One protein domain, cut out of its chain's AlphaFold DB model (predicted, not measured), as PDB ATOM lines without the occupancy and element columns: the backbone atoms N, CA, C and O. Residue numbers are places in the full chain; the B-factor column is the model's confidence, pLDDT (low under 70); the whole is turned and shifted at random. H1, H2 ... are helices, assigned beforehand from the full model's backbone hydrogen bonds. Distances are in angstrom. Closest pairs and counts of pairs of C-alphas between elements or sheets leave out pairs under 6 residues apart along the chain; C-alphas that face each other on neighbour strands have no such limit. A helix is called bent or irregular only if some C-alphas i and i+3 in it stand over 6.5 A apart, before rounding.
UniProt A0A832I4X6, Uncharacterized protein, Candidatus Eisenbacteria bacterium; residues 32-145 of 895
ATOM      1  N   ARG A  32      33.929 113.080  90.615       79.06
ATOM      2  CA  ARG A  32      33.880 111.780  91.285       79.06
ATOM      3  C   ARG A  32      34.999 111.560  92.295       79.06
ATOM      4  O   ARG A  32      34.721 111.177  93.424       79.06
ATOM      5  N   ALA A  33      36.248 111.809  91.908       78.62
ATOM      6  CA  ALA A  33      37.381 111.602  92.802       78.62
ATOM      7  C   ALA A  33      37.316 112.564  93.997       78.62
ATOM      8  O   ALA A  33      37.526 112.159  95.136       78.62
ATOM      9  N   SER A  34      36.949 113.826  93.745       83.94
ATOM     10  CA  SER A  34      36.745 114.816  94.805       83.94
ATOM     11  C   SER A  34      35.583 114.432  95.737       83.94
ATOM     12  O   SER A  34      35.710 114.606  96.945       83.94
ATOM     13  N   PHE A  35      34.501 113.856  95.196       86.69
ATOM     14  CA  PHE A  35      33.343 113.377  95.960       86.69
ATOM     15  C   PHE A  35      33.728 112.262  96.936       86.69
ATOM     16  O   PHE A  35      33.533 112.412  98.137       86.69
ATOM     17  N   PHE A  36      34.347 111.180  96.459       85.25
ATOM     18  CA  PHE A  36      34.737 110.065  97.335       85.25
ATOM     19  C   PHE A  36      35.887 110.413  98.289       85.25
ATOM     20  O   PHE A  36      35.996 109.818  99.356       85.25
ATOM     21  N   ALA A  37      36.719 111.402  97.948       84.88
ATOM     22  CA  ALA A  37      37.712 111.941  98.877       84.88
ATOM     23  C   ALA A  37      37.071 112.758 100.013       84.88
ATOM     24  O   ALA A  37      37.529 112.677 101.150       84.88
ATOM     25  N   LYS A  38      36.010 113.528  99.724       87.62
ATOM     26  CA  LYS A  38      35.235 114.265 100.736       87.62
ATOM     27  C   LYS A  38      34.382 113.333 101.597       87.62
ATOM     28  O   LYS A  38      34.255 113.574 102.795       87.62
ATOM     29  N   TYR A  39      33.842 112.272 101.001       86.25
ATOM     30  CA  TYR A  39      32.952 111.314 101.653       86.25
ATOM     31  C   TYR A  39      33.540 109.894 101.639       86.25
ATOM     32  O   TYR A  39      33.059 109.032 100.899       86.25
ATOM     33  N   PRO A  40      34.570 109.610 102.464       85.06
ATOM     34  CA  PRO A  40      35.193 108.288 102.511       85.06
ATOM     35  C   PRO A  40      34.219 107.162 102.875       85.06
ATOM     36  O   PRO A  40      34.407 106.031 102.438       85.06
ATOM     37  N   SER A  41      33.159 107.465 103.632       76.44
ATOM     38  CA  SER A  41      32.083 106.524 103.977       76.44
ATOM     39  C   SER A  41      31.303 106.013 102.760       76.44
ATOM     40  O   SER A  41      30.688 104.953 102.835       76.44
ATOM     41  N   ALA A  42      31.341 106.733 101.634       75.88
ATOM     42  CA  ALA A  42      30.691 106.332 100.394       75.88
ATOM     43  C   ALA A  42      31.542 105.384  99.531       75.88
ATOM     44  O   ALA A  42      31.015 104.787  98.587       75.88
ATOM     45  N   VAL A  43      32.833 105.219  99.835       79.50
ATOM     46  CA  VAL A  43      33.734 104.303  99.114       79.50
ATOM     47  C   VAL A  43      33.302 102.852  99.352       79.50
ATOM     48  O   VAL A  43      32.993 102.460 100.473       79.50
ATOM     49  N   GLY A  44      33.256 102.040  98.292       72.19
ATOM     50  CA  GLY A  44      32.779 100.651  98.339       72.19
ATOM     51  C   GLY A  44      31.254 100.482  98.338       72.19
ATOM     52  O   GLY A  44      30.765  99.352  98.282       72.19
ATOM     53  N   SER A  45      30.490 101.577  98.350       72.12
ATOM     54  CA  SER A  45      29.028 101.553  98.230       72.12
ATOM     55  C   SER A  45      28.567 101.266  96.787       72.12
ATOM     56  O   SER A  45      29.369 101.188  95.851       72.12
ATOM     57  N   ARG A  46      27.255 101.138  96.540       65.69
ATOM     58  CA  ARG A  46      26.727 101.086  95.163       65.69
ATOM     59  C   ARG A  46      27.088 102.336  94.360       65.69
ATOM     60  O   ARG A  46      27.323 102.161  93.174       65.69
ATOM     61  N   LEU A  47      27.216 103.528  94.967       70.88
ATOM     62  CA  LEU A  47      27.664 104.760  94.282       70.88
ATOM     63  C   LEU A  47      29.061 104.595  93.657       70.88
ATOM     64  O   LEU A  47      29.356 105.138  92.583       70.88
ATOM     65  N   ASP A  48      29.916 103.818  94.322       71.56
ATOM     66  CA  ASP A  48      31.268 103.491  93.868       71.56
ATOM     67  C   ASP A  48      31.258 102.473  92.706       71.56
ATOM     68  O   ASP A  48      32.086 102.535  91.800       71.56
ATOM     69  N   ASN A  49      30.244 101.605  92.651       64.44
ATOM     70  CA  ASN A  49      30.129 100.507  91.682       64.44
ATOM     71  C   ASN A  49      29.223 100.797  90.468       64.44
ATOM     72  O   ASN A  49      28.960  99.898  89.666       64.44
ATOM     73  N   LEU A  50      28.711 102.022  90.313       65.88
ATOM     74  CA  LEU A  50      27.959 102.405  89.114       65.88
ATOM     75  C   LEU A  50      28.889 102.474  87.906       65.88
ATOM     76  O   LEU A  50      30.008 102.980  88.006       65.88
ATOM     77  N   ASN A  51      28.389 102.023  86.754       57.75
ATOM     78  CA  ASN A  51      29.091 102.091  85.475       57.75
ATOM     79  C   ASN A  51      29.309 103.553  85.056       57.75
ATOM     80  O   ASN A  51      28.573 104.098  84.243       57.75
ATOM     81  N   SER A  52      30.345 104.186  85.591       56.81
ATOM     82  CA  SER A  52      30.822 105.500  85.175       56.81
ATOM     83  C   SER A  52      32.181 105.336  84.501       56.81
ATOM     84  O   SER A  52      32.974 104.479  84.883       56.81
ATOM     85  N   ASN A  53      32.442 106.117  83.455       57.62
ATOM     86  CA  ASN A  53      33.796 106.224  82.914       57.62
ATOM     87  C   ASN A  53      34.565 107.332  83.657       57.62
ATOM     88  O   ASN A  53      33.947 108.206  84.269       57.62
ATOM     89  N   ASP A  54      35.894 107.330  83.543       55.38
ATOM     90  CA  ASP A  54      36.828 108.191  84.294       55.38
ATOM     91  C   ASP A  54      36.572 109.709  84.190       55.38
ATOM     92  O   ASP A  54      37.143 110.485  84.956       55.38
ATOM     93  N   ALA A  55      35.704 110.160  83.278       56.28
ATOM     94  CA  ALA A  55      35.316 111.560  83.122       56.28
ATOM     95  C   ALA A  55      33.993 111.953  83.828       56.28
ATOM     96  O   ALA A  55      33.575 113.103  83.696       56.28
ATOM     97  N   HIS A  56      33.318 111.059  84.572       63.44
ATOM     98  CA  HIS A  56      31.926 111.285  85.010       63.44
ATOM     99  C   HIS A  56      31.610 110.798  86.435       63.44
ATOM    100  O   HIS A  56      32.288 109.933  86.975       63.44
ATOM    101  N   CYS A  57      30.581 111.385  87.069       65.12
ATOM    102  CA  CYS A  57      30.362 111.246  88.515       65.12
ATOM    103  C   CYS A  57      29.230 110.306  88.948       65.12
ATOM    104  O   CYS A  57      29.322 109.789  90.055       65.12
ATOM    105  N   GLY A  58      28.194 110.055  88.135       69.62
ATOM    106  CA  GLY A  58      27.043 109.191  88.483       69.62
ATOM    107  C   GLY A  58      26.146 109.710  89.626       69.62
ATOM    108  O   GLY A  58      24.934 109.645  89.517       69.62
ATOM    109  N   VAL A  59      26.725 110.314  90.668       75.56
ATOM    110  CA  VAL A  59      26.051 110.910  91.841       75.56
ATOM    111  C   VAL A  59      25.434 112.285  91.562       75.56
ATOM    112  O   VAL A  59      24.675 112.795  92.371       75.56
ATOM    113  N   CYS A  60      25.770 112.905  90.427       79.56
ATOM    114  CA  CYS A  60      25.271 114.227  90.032       79.56
ATOM    115  C   CYS A  60      24.219 114.164  88.911       79.56
ATOM    116  O   CYS A  60      23.803 115.211  88.419       79.56
ATOM    117  N   HIS A  61      23.856 112.972  88.425       76.38
ATOM    118  CA  HIS A  61      23.016 112.780  87.237       76.38
ATOM    119  C   HIS A  61      22.026 111.621  87.428       76.38
ATOM    120  O   HIS A  61      22.342 110.654  88.104       76.38
ATOM    121  N   PHE A  62      20.854 111.700  86.786       72.94
ATOM    122  CA  PHE A  62      19.813 110.660  86.835       72.94
ATOM    123  C   PHE A  62      20.080 109.456  85.916       72.94
ATOM    124  O   PHE A  62      19.476 108.401  86.090       72.94
ATOM    125  N   ASP A  63      20.953 109.591  84.911       73.75
ATOM    126  CA  ASP A  63      21.438 108.428  84.159       73.75
ATOM    127  C   ASP A  63      22.741 107.948  84.787       73.75
ATOM    128  O   ASP A  63      23.773 108.627  84.729       73.75
ATOM    129  N   PHE A  64      22.688 106.756  85.369       66.88
ATOM    130  CA  PHE A  64      23.800 106.170  86.104       66.88
ATOM    131  C   PHE A  64      24.959 105.711  85.209       66.88
ATOM    132  O   PHE A  64      26.013 105.352  85.729       66.88
ATOM    133  N   ASN A  65      24.801 105.781  83.880       64.12
ATOM    134  CA  ASN A  65      25.895 105.627  82.917       64.12
ATOM    135  C   ASN A  65      26.637 106.950  82.595       64.12
ATOM    136  O   ASN A  65      27.630 106.942  81.864       64.12
ATOM    137  N   GLY A  66      26.149 108.090  83.111       61.47
ATOM    138  CA  GLY A  66      26.727 109.422  82.909       61.47
ATOM    139  C   GLY A  66      26.121 110.288  81.791       61.47
ATOM    140  O   GLY A  66      26.638 111.381  81.571       61.47
ATOM    141  N   ALA A  67      25.048 109.872  81.106       62.22
ATOM    142  CA  ALA A  67      24.469 110.595  79.956       62.22
ATOM    143  C   ALA A  67      23.128 111.332  80.218       62.22
ATOM    144  O   ALA A  67      22.453 111.740  79.272       62.22
ATOM    145  N   GLY A  68      22.732 111.532  81.480       70.81
ATOM    146  CA  GLY A  68      21.387 112.000  81.863       70.81
ATOM    147  C   GLY A  68      21.308 113.441  82.382       70.81
ATOM    148  O   GLY A  68      22.336 114.107  82.534       70.81
ATOM    149  N   PRO A  69      20.101 113.944  82.702       79.75
ATOM    150  CA  PRO A  69      19.932 115.233  83.375       79.75
ATOM    151  C   PRO A  69      20.564 115.215  84.774       79.75
ATOM    152  O   PRO A  69      20.691 114.151  85.382       79.75
ATOM    153  N   LYS A  70      20.971 116.383  85.283       83.62
ATOM    154  CA  LYS A  70      21.527 116.488  86.638       83.62
ATOM    155  C   LYS A  70      20.429 116.362  87.694       83.62
ATOM    156  O   LYS A  70      19.363 116.956  87.518       83.62
ATOM    157  N   ASN A  71      20.719 115.647  88.778       83.12
ATOM    158  CA  ASN A  71      19.877 115.630  89.979       83.12
ATOM    159  C   ASN A  71      20.022 116.940  90.781       83.12
ATOM    160  O   ASN A  71      20.796 117.816  90.381       83.12
ATOM    161  N   GLY A  72      19.255 117.126  91.863       86.31
ATOM    162  CA  GLY A  72      19.265 118.372  92.656       86.31
ATOM    163  C   GLY A  72      20.673 118.776  93.105       86.31
ATOM    164  O   GLY A  72      21.160 119.855  92.756       86.31
ATOM    165  N   TYR A  73      21.388 117.836  93.725       88.44
ATOM    166  CA  TYR A  73      22.799 117.965  94.093       88.44
ATOM    167  C   TYR A  73      23.704 118.360  92.914       88.44
ATOM    168  O   TYR A  73      24.484 119.314  92.980       88.44
ATOM    169  N   GLY A  74      23.574 117.674  91.778       88.00
ATOM    170  CA  GLY A  74      24.347 117.965  90.573       88.00
ATOM    171  C   GLY A  74      24.059 119.345  89.978       88.00
ATOM    172  O   GLY A  74      24.978 120.011  89.487       88.00
ATOM    173  N   ASN A  75      22.806 119.803  90.021       88.19
ATOM    174  CA  ASN A  75      22.435 121.157  89.610       88.19
ATOM    175  C   ASN A  75      23.070 122.199  90.529       88.19
ATOM    176  O   ASN A  75      23.588 123.207  90.039       88.19
ATOM    177  N   ARG A  76      23.103 121.925  91.836       90.56
ATOM    178  CA  ARG A  76      23.719 122.816  92.812       90.56
ATOM    179  C   ARG A  76      25.230 122.924  92.629       90.56
ATOM    180  O   ARG A  76      25.746 124.040  92.528       90.56
ATOM    181  N   ILE A  77      25.922 121.796  92.448       87.75
ATOM    182  CA  ILE A  77      27.343 121.787  92.072       87.75
ATOM    183  C   ILE A  77      27.557 122.602  90.797       87.75
ATOM    184  O   ILE A  77      28.434 123.459  90.759       87.75
ATOM    185  N   ALA A  78      26.755 122.379  89.754       86.06
ATOM    186  CA  ALA A  78      26.931 123.067  88.477       86.06
ATOM    187  C   ALA A  78      26.764 124.592  88.582       86.06
ATOM    188  O   ALA A  78      27.493 125.319  87.908       86.06
ATOM    189  N   ALA A  79      25.839 125.066  89.419       87.88
ATOM    190  CA  ALA A  79      25.599 126.491  89.631       87.88
ATOM    191  C   ALA A  79      26.780 127.194  90.319       87.88
ATOM    192  O   ALA A  79      27.077 128.345  90.007       87.88
ATOM    193  N   LEU A  80      27.459 126.502  91.235       85.31
ATOM    194  CA  LEU A  80      28.529 127.076  92.050       85.31
ATOM    195  C   LEU A  80      29.938 126.722  91.579       85.31
ATOM    196  O   LEU A  80      30.900 127.316  92.055       85.31
ATOM    197  N   LEU A  81      30.089 125.794  90.633       82.38
ATOM    198  CA  LEU A  81      31.397 125.293  90.209       82.38
ATOM    199  C   LEU A  81      32.347 126.403  89.733       82.38
ATOM    200  O   LEU A  81      33.557 126.273  89.882       82.38
ATOM    201  N   GLY A  82      31.814 127.490  89.164       80.94
ATOM    202  CA  GLY A  82      32.603 128.645  88.724       80.94
ATOM    203  C   GLY A  82      33.124 129.539  89.855       80.94
ATOM    204  O   GLY A  82      34.031 130.330  89.614       80.94
ATOM    205  N   SER A  83      32.576 129.408  91.065       86.81
ATOM    206  CA  SER A  83      32.936 130.205  92.246       86.81
ATOM    207  C   SER A  83      34.060 129.586  93.079       86.81
ATOM    208  O   SER A  83      34.530 130.210  94.023       86.81
ATOM    209  N   TYR A  84      34.496 128.370  92.740       84.62
ATOM    210  CA  TYR A  84      35.546 127.645  93.450       84.62
ATOM    211  C   TYR A  84      36.738 127.370  92.526       84.62
ATOM    212  O   TYR A  84      36.558 127.204  91.314       84.62
ATOM    213  N   PRO A  85      37.972 127.287  93.063       83.44
ATOM    214  CA  PRO A  85      39.130 126.885  92.280       83.44
ATOM    215  C   PRO A  85      38.887 125.540  91.590       83.44
ATOM    216  O   PRO A  85      38.394 124.591  92.197       83.44
ATOM    217  N   ASN A  86      39.281 125.423  90.321       80.75
ATOM    218  CA  ASN A  86      39.122 124.190  89.545       80.75
ATOM    219  C   ASN A  86      40.174 123.115  89.917       80.75
ATOM    220  O   ASN A  86      40.812 122.517  89.049       80.75
ATOM    221  N   THR A  87      40.357 122.864  91.213       83.31
ATOM    222  CA  THR A  87      41.266 121.876  91.819       83.31
ATOM    223  C   THR A  87      40.473 120.878  92.668       83.31
ATOM    224  O   THR A  87      39.298 121.109  92.951       83.31
ATOM    225  N   ASP A  88      41.082 119.758  93.075       80.56
ATOM    226  CA  ASP A  88      40.389 118.781  93.933       80.56
ATOM    227  C   ASP A  88      40.003 119.392  95.279       80.56
ATOM    228  O   ASP A  88      38.862 119.244  95.704       80.56
ATOM    229  N   ALA A  89      40.904 120.170  95.885       78.81
ATOM    230  CA  ALA A  89      40.619 120.917  97.105       78.81
ATOM    231  C   ALA A  89      39.475 121.928  96.911       78.81
ATOM    232  O   ALA A  89      38.574 121.981  97.739       78.81
ATOM    233  N   GLY A  90      39.446 122.674  95.800       84.12
ATOM    234  CA  GLY A  90      38.366 123.626  95.515       84.12
ATOM    235  C   GLY A  90      37.005 122.954  95.299       84.12
ATOM    236  O   GLY A  90      35.980 123.449  95.759       84.12
ATOM    237  N   ARG A  91      36.979 121.772  94.669       86.25
ATOM    238  CA  ARG A  91      35.754 120.965  94.531       86.25
ATOM    239  C   ARG A  91      35.312 120.338  95.853       86.25
ATOM    240  O   ARG A  91      34.118 120.314  96.123       86.25
ATOM    241  N   GLN A  92      36.243 119.881  96.688       88.56
ATOM    242  CA  GLN A  92      35.937 119.402  98.041       88.56
ATOM    243  C   GLN A  92      35.432 120.534  98.945       88.56
ATOM    244  O   GLN A  92      34.534 120.313  99.753       88.56
ATOM    245  N   GLN A  93      35.956 121.753  98.786       82.56
ATOM    246  CA  GLN A  93      35.443 122.953  99.451       82.56
ATOM    247  C   GLN A  93      34.018 123.266  99.000       82.56
ATOM    248  O   GLN A  93      33.163 123.482  99.849       82.56
ATOM    249  N   LEU A  94      33.731 123.204  97.694       88.94
ATOM    250  CA  LEU A  94      32.366 123.331  97.177       88.94
ATOM    251  C   LEU A  94      31.431 122.272  97.776       88.94
ATOM    252  O   LEU A  94      30.348 122.612  98.233       88.94
ATOM    253  N   MET A  95      31.845 121.003  97.792       90.75
ATOM    254  CA  MET A  95      31.060 119.907  98.375       90.75
ATOM    255  C   MET A  95      30.839 120.104  99.876       90.75
ATOM    256  O   MET A  95      29.743 119.871 100.360       90.75
ATOM    257  N   THR A  96      31.848 120.598 100.597       87.31
ATOM    258  CA  THR A  96      31.731 120.958 102.018       87.31
ATOM    259  C   THR A  96      30.772 122.125 102.223       87.31
ATOM    260  O   THR A  96      29.996 122.115 103.167       87.31
ATOM    261  N   PHE A  97      30.805 123.116 101.333       87.38
ATOM    262  CA  PHE A  97      29.935 124.281 101.400       87.38
ATOM    263  C   PHE A  97      28.465 123.921 101.176       87.38
ATOM    264  O   PHE A  97      27.609 124.411 101.903       87.38
ATOM    265  N   ILE A  98      28.172 123.059 100.197       90.75
ATOM    266  CA  ILE A  98      26.795 122.619  99.927       90.75
ATOM    267  C   ILE A  98      26.367 121.441 100.808       90.75
ATOM    268  O   ILE A  98      25.201 121.074 100.780       90.75
ATOM    269  N   GLY A  99      27.276 120.837 101.575       87.25
ATOM    270  CA  GLY A  99      27.006 119.690 102.448       87.25
ATOM    271  C   GLY A  99      25.809 119.889 103.391       87.25
ATOM    272  O   GLY A  99      24.933 119.029 103.432       87.25
ATOM    273  N   PRO A 100      25.683 121.044 104.070       84.50
ATOM    274  CA  PRO A 100      24.526 121.352 104.912       84.50
ATOM    275  C   PRO A 100      23.247 121.733 104.149       84.50
ATOM    276  O   PRO A 100      22.203 121.897 104.776       84.50
ATOM    277  N   GLU A 101      23.308 121.940 102.832       86.69
ATOM    278  CA  GLU A 101      22.145 122.330 102.030       86.69
ATOM    279  C   GLU A 101      21.265 121.120 101.694       86.69
ATOM    280  O   GLU A 101      21.767 120.025 101.451       86.69
ATOM    281  N   ASP A 102      19.963 121.364 101.587       82.69
ATOM    282  CA  ASP A 102      18.972 120.451 101.013       82.69
ATOM    283  C   ASP A 102      18.794 120.813  99.527       82.69
ATOM    284  O   ASP A 102      18.137 121.797  99.168       82.69
ATOM    285  N   SER A 103      19.518 120.110  98.652       83.56
ATOM    286  CA  SER A 103      19.657 120.504  97.242       83.56
ATOM    287  C   SER A 103      18.497 120.083  96.341       83.56
ATOM    288  O   SER A 103      18.415 120.563  95.204       83.56
ATOM    289  N   ASP A 104      17.609 119.207  96.798       76.94
ATOM    290  CA  ASP A 104      16.387 118.807  96.095       76.94
ATOM    291  C   ASP A 104      15.090 119.135  96.845       76.94
ATOM    292  O   ASP A 104      14.014 119.019  96.249       76.94
ATOM    293  N   GLY A 105      15.186 119.676  98.058       74.31
ATOM    294  CA  GLY A 105      14.070 120.221  98.822       74.31
ATOM    295  C   GLY A 105      13.242 119.151  99.526       74.31
ATOM    296  O   GLY A 105      12.027 119.337  99.659       74.31
ATOM    297  N   ASP A 106      13.849 118.020  99.889       65.19
ATOM    298  CA  ASP A 106      13.157 116.879 100.488       65.19
ATOM    299  C   ASP A 106      13.256 116.799 102.020       65.19
ATOM    300  O   ASP A 106      12.617 115.938 102.633       65.19
ATOM    301  N   GLY A 107      13.950 117.757 102.637       68.81
ATOM    302  CA  GLY A 107      14.100 117.896 104.081       68.81
ATOM    303  C   GLY A 107      15.397 117.317 104.643       68.81
ATOM    304  O   GLY A 107      15.629 117.457 105.845       68.81
ATOM    305  N   HIS A 108      16.257 116.712 103.820       72.56
ATOM    306  CA  HIS A 108      17.544 116.171 104.251       72.56
ATOM    307  C   HIS A 108      18.714 116.940 103.629       72.56
ATOM    308  O   HIS A 108      18.687 117.342 102.470       72.56
ATOM    309  N   SER A 109      19.765 117.185 104.417       83.19
ATOM    310  CA  SER A 109      20.976 117.804 103.877       83.19
ATOM    311  C   SER A 109      21.782 116.798 103.062       83.19
ATOM    312  O   SER A 109      21.806 115.605 103.376       83.19
ATOM    313  N   ASN A 110      22.538 117.297 102.086       85.12
ATOM    314  CA  ASN A 110      23.432 116.470 101.279       85.12
ATOM    315  C   ASN A 110      24.390 115.634 102.155       85.12
ATOM    316  O   ASN A 110      24.647 114.471 101.862       85.12
ATOM    317  N   ASP A 111      24.927 116.197 103.245       85.31
ATOM    318  CA  ASP A 111      25.817 115.471 104.158       85.31
ATOM    319  C   ASP A 111      25.092 114.323 104.875       85.31
ATOM    320  O   ASP A 111      25.680 113.251 105.035       85.31
ATOM    321  N   ALA A 112      23.827 114.504 105.268       79.88
ATOM    322  CA  ALA A 112      23.029 113.442 105.879       79.88
ATOM    323  C   ALA A 112      22.773 112.305 104.878       79.88
ATOM    324  O   ALA A 112      23.067 111.147 105.171       79.88
ATOM    325  N   GLU A 113      22.330 112.644 103.668       78.25
ATOM    326  CA  GLU A 113      22.102 111.694 102.573       78.25
ATOM    327  C   GLU A 113      23.365 110.876 102.227       78.25
ATOM    328  O   GLU A 113      23.325 109.656 102.040       78.25
ATOM    329  N   ILE A 114      24.528 111.537 102.186       83.50
ATOM    330  CA  ILE A 114      25.789 110.933 101.738       83.50
ATOM    331  C   ILE A 114      26.519 110.157 102.857       83.50
ATOM    332  O   ILE A 114      27.372 109.309 102.567       83.50
ATOM    333  N   THR A 115      26.241 110.420 104.138       78.50
ATOM    334  CA  THR A 115      27.019 109.830 105.250       78.50
ATOM    335  C   THR A 115      26.234 108.939 106.208       78.50
ATOM    336  O   THR A 115      26.860 108.248 107.014       78.50
ATOM    337  N   ASP A 116      24.907 108.871 106.102       70.62
ATOM    338  CA  ASP A 116      24.082 108.019 106.959       70.62
ATOM    339  C   ASP A 116      24.234 106.527 106.601       70.62
ATOM    340  O   ASP A 116      23.721 106.025 105.604       70.62
ATOM    341  N   LEU A 117      24.971 105.798 107.440       64.12
ATOM    342  CA  LEU A 117      25.176 104.349 107.316       64.12
ATOM    343  C   LEU A 117      24.203 103.531 108.185       64.12
ATOM    344  O   LEU A 117      24.261 102.299 108.171       64.12
ATOM    345  N   VAL A 118      23.352 104.198 108.974       60.97
ATOM    346  CA  VAL A 118      22.479 103.585 109.986       60.97
ATOM    347  C   VAL A 118      21.086 103.348 109.414       60.97
ATOM    348  O   VAL A 118      20.580 102.227 109.493       60.97
ATOM    349  N   ASN A 119      20.498 104.364 108.781       62.09
ATOM    350  CA  ASN A 119      19.195 104.253 108.125       62.09
ATOM    351  C   ASN A 119      19.290 103.541 106.767       62.09
ATOM    352  O   ASN A 119      18.321 102.932 106.309       62.09
ATOM    353  N   PHE A 120      20.479 103.534 106.156       59.47
ATOM    354  CA  PHE A 120      20.725 102.950 104.840       59.47
ATOM    355  C   PHE A 120      21.763 101.829 104.931       59.47
ATOM    356  O   PHE A 120      22.950 101.981 104.631       59.47
ATOM    357  N   THR A 121      21.303 100.658 105.378       49.31
ATOM    358  CA  THR A 121      22.153  99.489 105.634       49.31
ATOM    359  C   THR A 121      22.851  99.045 104.335       49.31
ATOM    360  O   THR A 121      22.246  98.415 103.470       49.31
ATOM    361  N   ASN A 122      24.147  99.376 104.232       45.34
ATOM    362  CA  ASN A 122      25.111  99.115 103.144       45.34
ATOM    363  C   ASN A 122      25.239 100.132 101.984       45.34
ATOM    364  O   ASN A 122      25.909  99.801 101.002       45.34
ATOM    365  N   THR A 123      24.711 101.363 102.070       56.38
ATOM    366  CA  THR A 123      24.949 102.397 101.026       56.38
ATOM    367  C   THR A 123      24.505 103.792 101.461       56.38
ATOM    368  O   THR A 123      23.369 103.885 101.901       56.38
ATOM    369  N   PRO A 124      25.273 104.874 101.222       66.75
ATOM    370  CA  PRO A 124      24.702 106.223 101.197       66.75
ATOM    371  C   PRO A 124      23.601 106.378 100.145       66.75
ATOM    372  O   PRO A 124      23.636 105.677  99.123       66.75
ATOM    373  N   THR A 125      22.657 107.298 100.358       69.75
ATOM    374  CA  THR A 125      21.624 107.611  99.360       69.75
ATOM    375  C   THR A 125      22.203 108.436  98.213       69.75
ATOM    376  O   THR A 125      23.342 108.910  98.243       69.75
ATOM    377  N   PHE A 126      21.438 108.544  97.126       71.81
ATOM    378  CA  PHE A 126      21.794 109.415  96.013       71.81
ATOM    379  C   PHE A 126      21.385 110.847  96.356       71.81
ATOM    380  O   PHE A 126      20.189 111.125  96.282       71.81
ATOM    381  N   PRO A 127      22.331 111.757  96.649       75.31
ATOM    382  CA  PRO A 127      21.974 113.124  96.998       75.31
ATOM    383  C   PRO A 127      21.221 113.765  95.830       75.31
ATOM    384  O   PRO A 127      21.682 113.727  94.678       75.31
ATOM    385  N   GLY A 128      20.047 114.330  96.091       74.00
ATOM    386  CA  GLY A 128      19.217 114.942  95.055       74.00
ATOM    387  C   GLY A 128      18.212 114.015  94.343       74.00
ATOM    388  O   GLY A 128      17.660 114.424  93.305       74.00
ATOM    389  N   LEU A 129      18.048 112.760  94.786       74.06
ATOM    390  CA  LEU A 129      17.138 111.766  94.203       74.06
ATOM    391  C   LEU A 129      15.977 111.437  95.156       74.06
ATOM    392  O   LEU A 129      16.158 110.789  96.181       74.06
ATOM    393  N   THR A 130      14.752 111.745  94.727       71.12
ATOM    394  CA  THR A 130      13.531 111.588  95.525       71.12
ATOM    395  C   THR A 130      12.563 110.585  94.900       71.12
ATOM    396  O   THR A 130      12.625 110.262  93.707       71.12
ATOM    397  N   SER A 131      11.568 110.135  95.669       69.44
ATOM    398  CA  SER A 131      10.469 109.319  95.122       69.44
ATOM    399  C   SER A 131       9.683 110.040  94.014       69.44
ATOM    400  O   SER A 131       9.136 109.389  93.121       69.44
ATOM    401  N   GLY A 132       9.673 111.379  94.029       68.19
ATOM    402  CA  GLY A 132       8.990 112.220  93.047       68.19
ATOM    403  C   GLY A 132       9.734 112.362  91.717       68.19
ATOM    404  O   GLY A 132       9.093 112.564  90.686       68.19
ATOM    405  N   ASN A 133      11.065 112.229  91.706       71.81
ATOM    406  CA  ASN A 133      11.874 112.348  90.487       71.81
ATOM    407  C   ASN A 133      12.437 111.006  89.978       71.81
ATOM    408  O   ASN A 133      13.025 110.967  88.894       71.81
ATOM    409  N   LEU A 134      12.147 109.901  90.674       72.81
ATOM    410  CA  LEU A 134      12.601 108.546  90.355       72.81
ATOM    411  C   LEU A 134      12.343 108.105  88.910       72.81
ATOM    412  O   LEU A 134      13.186 107.464  88.289       72.81
ATOM    413  N   GLY A 135      11.186 108.472  88.350       71.69
ATOM    414  CA  GLY A 135      10.818 108.143  86.968       71.69
ATOM    415  C   GLY A 135      11.707 108.799  85.904       71.69
ATOM    416  O   GLY A 135      11.629 108.427  84.736       71.69
ATOM    417  N   SER A 136      12.552 109.756  86.301       75.25
ATOM    418  CA  SER A 136      13.546 110.405  85.436       75.25
ATOM    419  C   SER A 136      14.868 109.635  85.370       75.25
ATOM    420  O   SER A 136      15.732 109.986  84.565       75.25
ATOM    421  N   CYS A 137      15.040 108.603  86.204       73.25
ATOM    422  CA  CYS A 137      16.217 107.746  86.176       73.25
ATOM    423  C   CYS A 137      16.160 106.780  84.998       73.25
ATOM    424  O   CYS A 137      15.147 106.127  84.748       73.25
ATOM    425  N   LEU A 138      17.278 106.663  84.289       69.31
ATOM    426  CA  LEU A 138      17.434 105.745  83.165       69.31
ATOM    427  C   LEU A 138      18.522 104.717  83.501       69.31
ATOM    428  O   LEU A 138      19.454 105.002  84.247       69.31
ATOM    429  N   ASN A 139      18.400 103.516  82.930       70.25
ATOM    430  CA  ASN A 139      19.376 102.417  83.034       70.25
ATOM    431  C   ASN A 139      19.534 101.753  84.417       70.25
ATOM    432  O   ASN A 139      20.430 100.928  84.585       70.25
ATOM    433  N   VAL A 140      18.636 102.039  85.367       67.25
ATOM    434  CA  VAL A 140      18.453 101.311  86.639       67.25
ATOM    435  C   VAL A 140      16.948 101.177  86.900       67.25
ATOM    436  O   VAL A 140      16.186 102.089  86.580       67.25
ATOM    437  N   SER A 141      16.481 100.037  87.419       68.69
ATOM    438  CA  SER A 141      15.050  99.831  87.685       68.69
ATOM    439  C   SER A 141      14.615 100.484  89.000       68.69
ATOM    440  O   SER A 141      15.356 100.480  89.974       68.69
ATOM    441  N   ALA A 142      13.376 100.987  89.072       67.19
ATOM    442  CA  ALA A 142      12.837 101.613  90.289       67.19
ATOM    443  C   ALA A 142      12.888 100.695  91.528       67.19
ATOM    444  O   ALA A 142      13.040 101.178  92.645       67.19
ATOM    445  N   ALA A 143      12.804  99.374  91.336       67.56
ATOM    446  CA  ALA A 143      12.922  98.389  92.411       67.56
ATOM    447  C   ALA A 143      14.353  98.258  92.967       67.56
ATOM    448  O   ALA A 143      14.521  97.864  94.115       67.56
ATOM    449  N   GLU A 144      15.378  98.585  92.175       66.56
ATOM    450  CA  GLU A 144      16.783  98.549  92.605       66.56
ATOM    451  C   GLU A 144      17.188  99.766  93.440       66.56
ATOM    452  O   GLU A 144      18.243  99.735  94.064       66.56
ATOM    453  N   ILE A 145      16.376 100.827  93.445       66.44
ATOM    454  CA  ILE A 145      16.695 102.107  94.095       66.44
ATOM    455  C   ILE A 145      15.638 102.555  95.111       66.44
ATOM    456  O   ILE A 145      15.910 103.458  95.890       66.44
TER     457      ILE A 145
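What this domain is: This is residues 32 to 145 of the 895 residues of an uncharacterized protein of Candidatus Eisenbacteria bacterium (UniProt A0A832I4X6). Little here is regular structure: H1, H2 and H3 gather toward one end, H3 touching both others, while long loops with short H4 fill the rest and H5 ends the other side. The 114 printed residues include five named helices, H1 to H5 in order, and no named strand: all helix, with 40 residues in named elements. The whole is compact, radius of gyration 13.1 A, spanning 38 by 30 by 27 A.

How they stand to each other: Start at H1, residues 32 to 38, which touches H3, residues 88 to 98; their closest C-alphas, Ser 34 and Asp 88, are 5.5 A apart. H2, residues 72 to 83, touches H3 with residues 76 to 81 alone, at a steep tilt of 56 degrees, opposite ways; the closest C-alphas, Leu 81 and Leu 94, are 7.3 A apart. H4, residues 110 to 115, is close to H3 but not clearly touching, C-alphas Ile 98 and Asn 110 being closest at 7.1 A. H5, residues 142 to 145, is apart from H1 to H4. Every O i to N i+4 pair is within hydrogen-bond range in H1, H3 and H4, and 6 of 8 in H2; H5 is too short for one.

Where its parts are: Find C-alpha 32 at (33.880, 111.780, 91.285), where H1 begins. H2 runs 18.1 A and is irregular, C-alphas 79 and 82 being 7.4 A apart; H3 runs 15.3 A. H5 ends at C-alpha 145, (16.695, 102.107, 94.095).

The domain as a whole: The printed part has no cut. The links H1 to H2, H3 to H4 and H4 to H5 are long. Of the printed residues 35 have pLDDT under 70, among them 49 to 58 and 117 to 125.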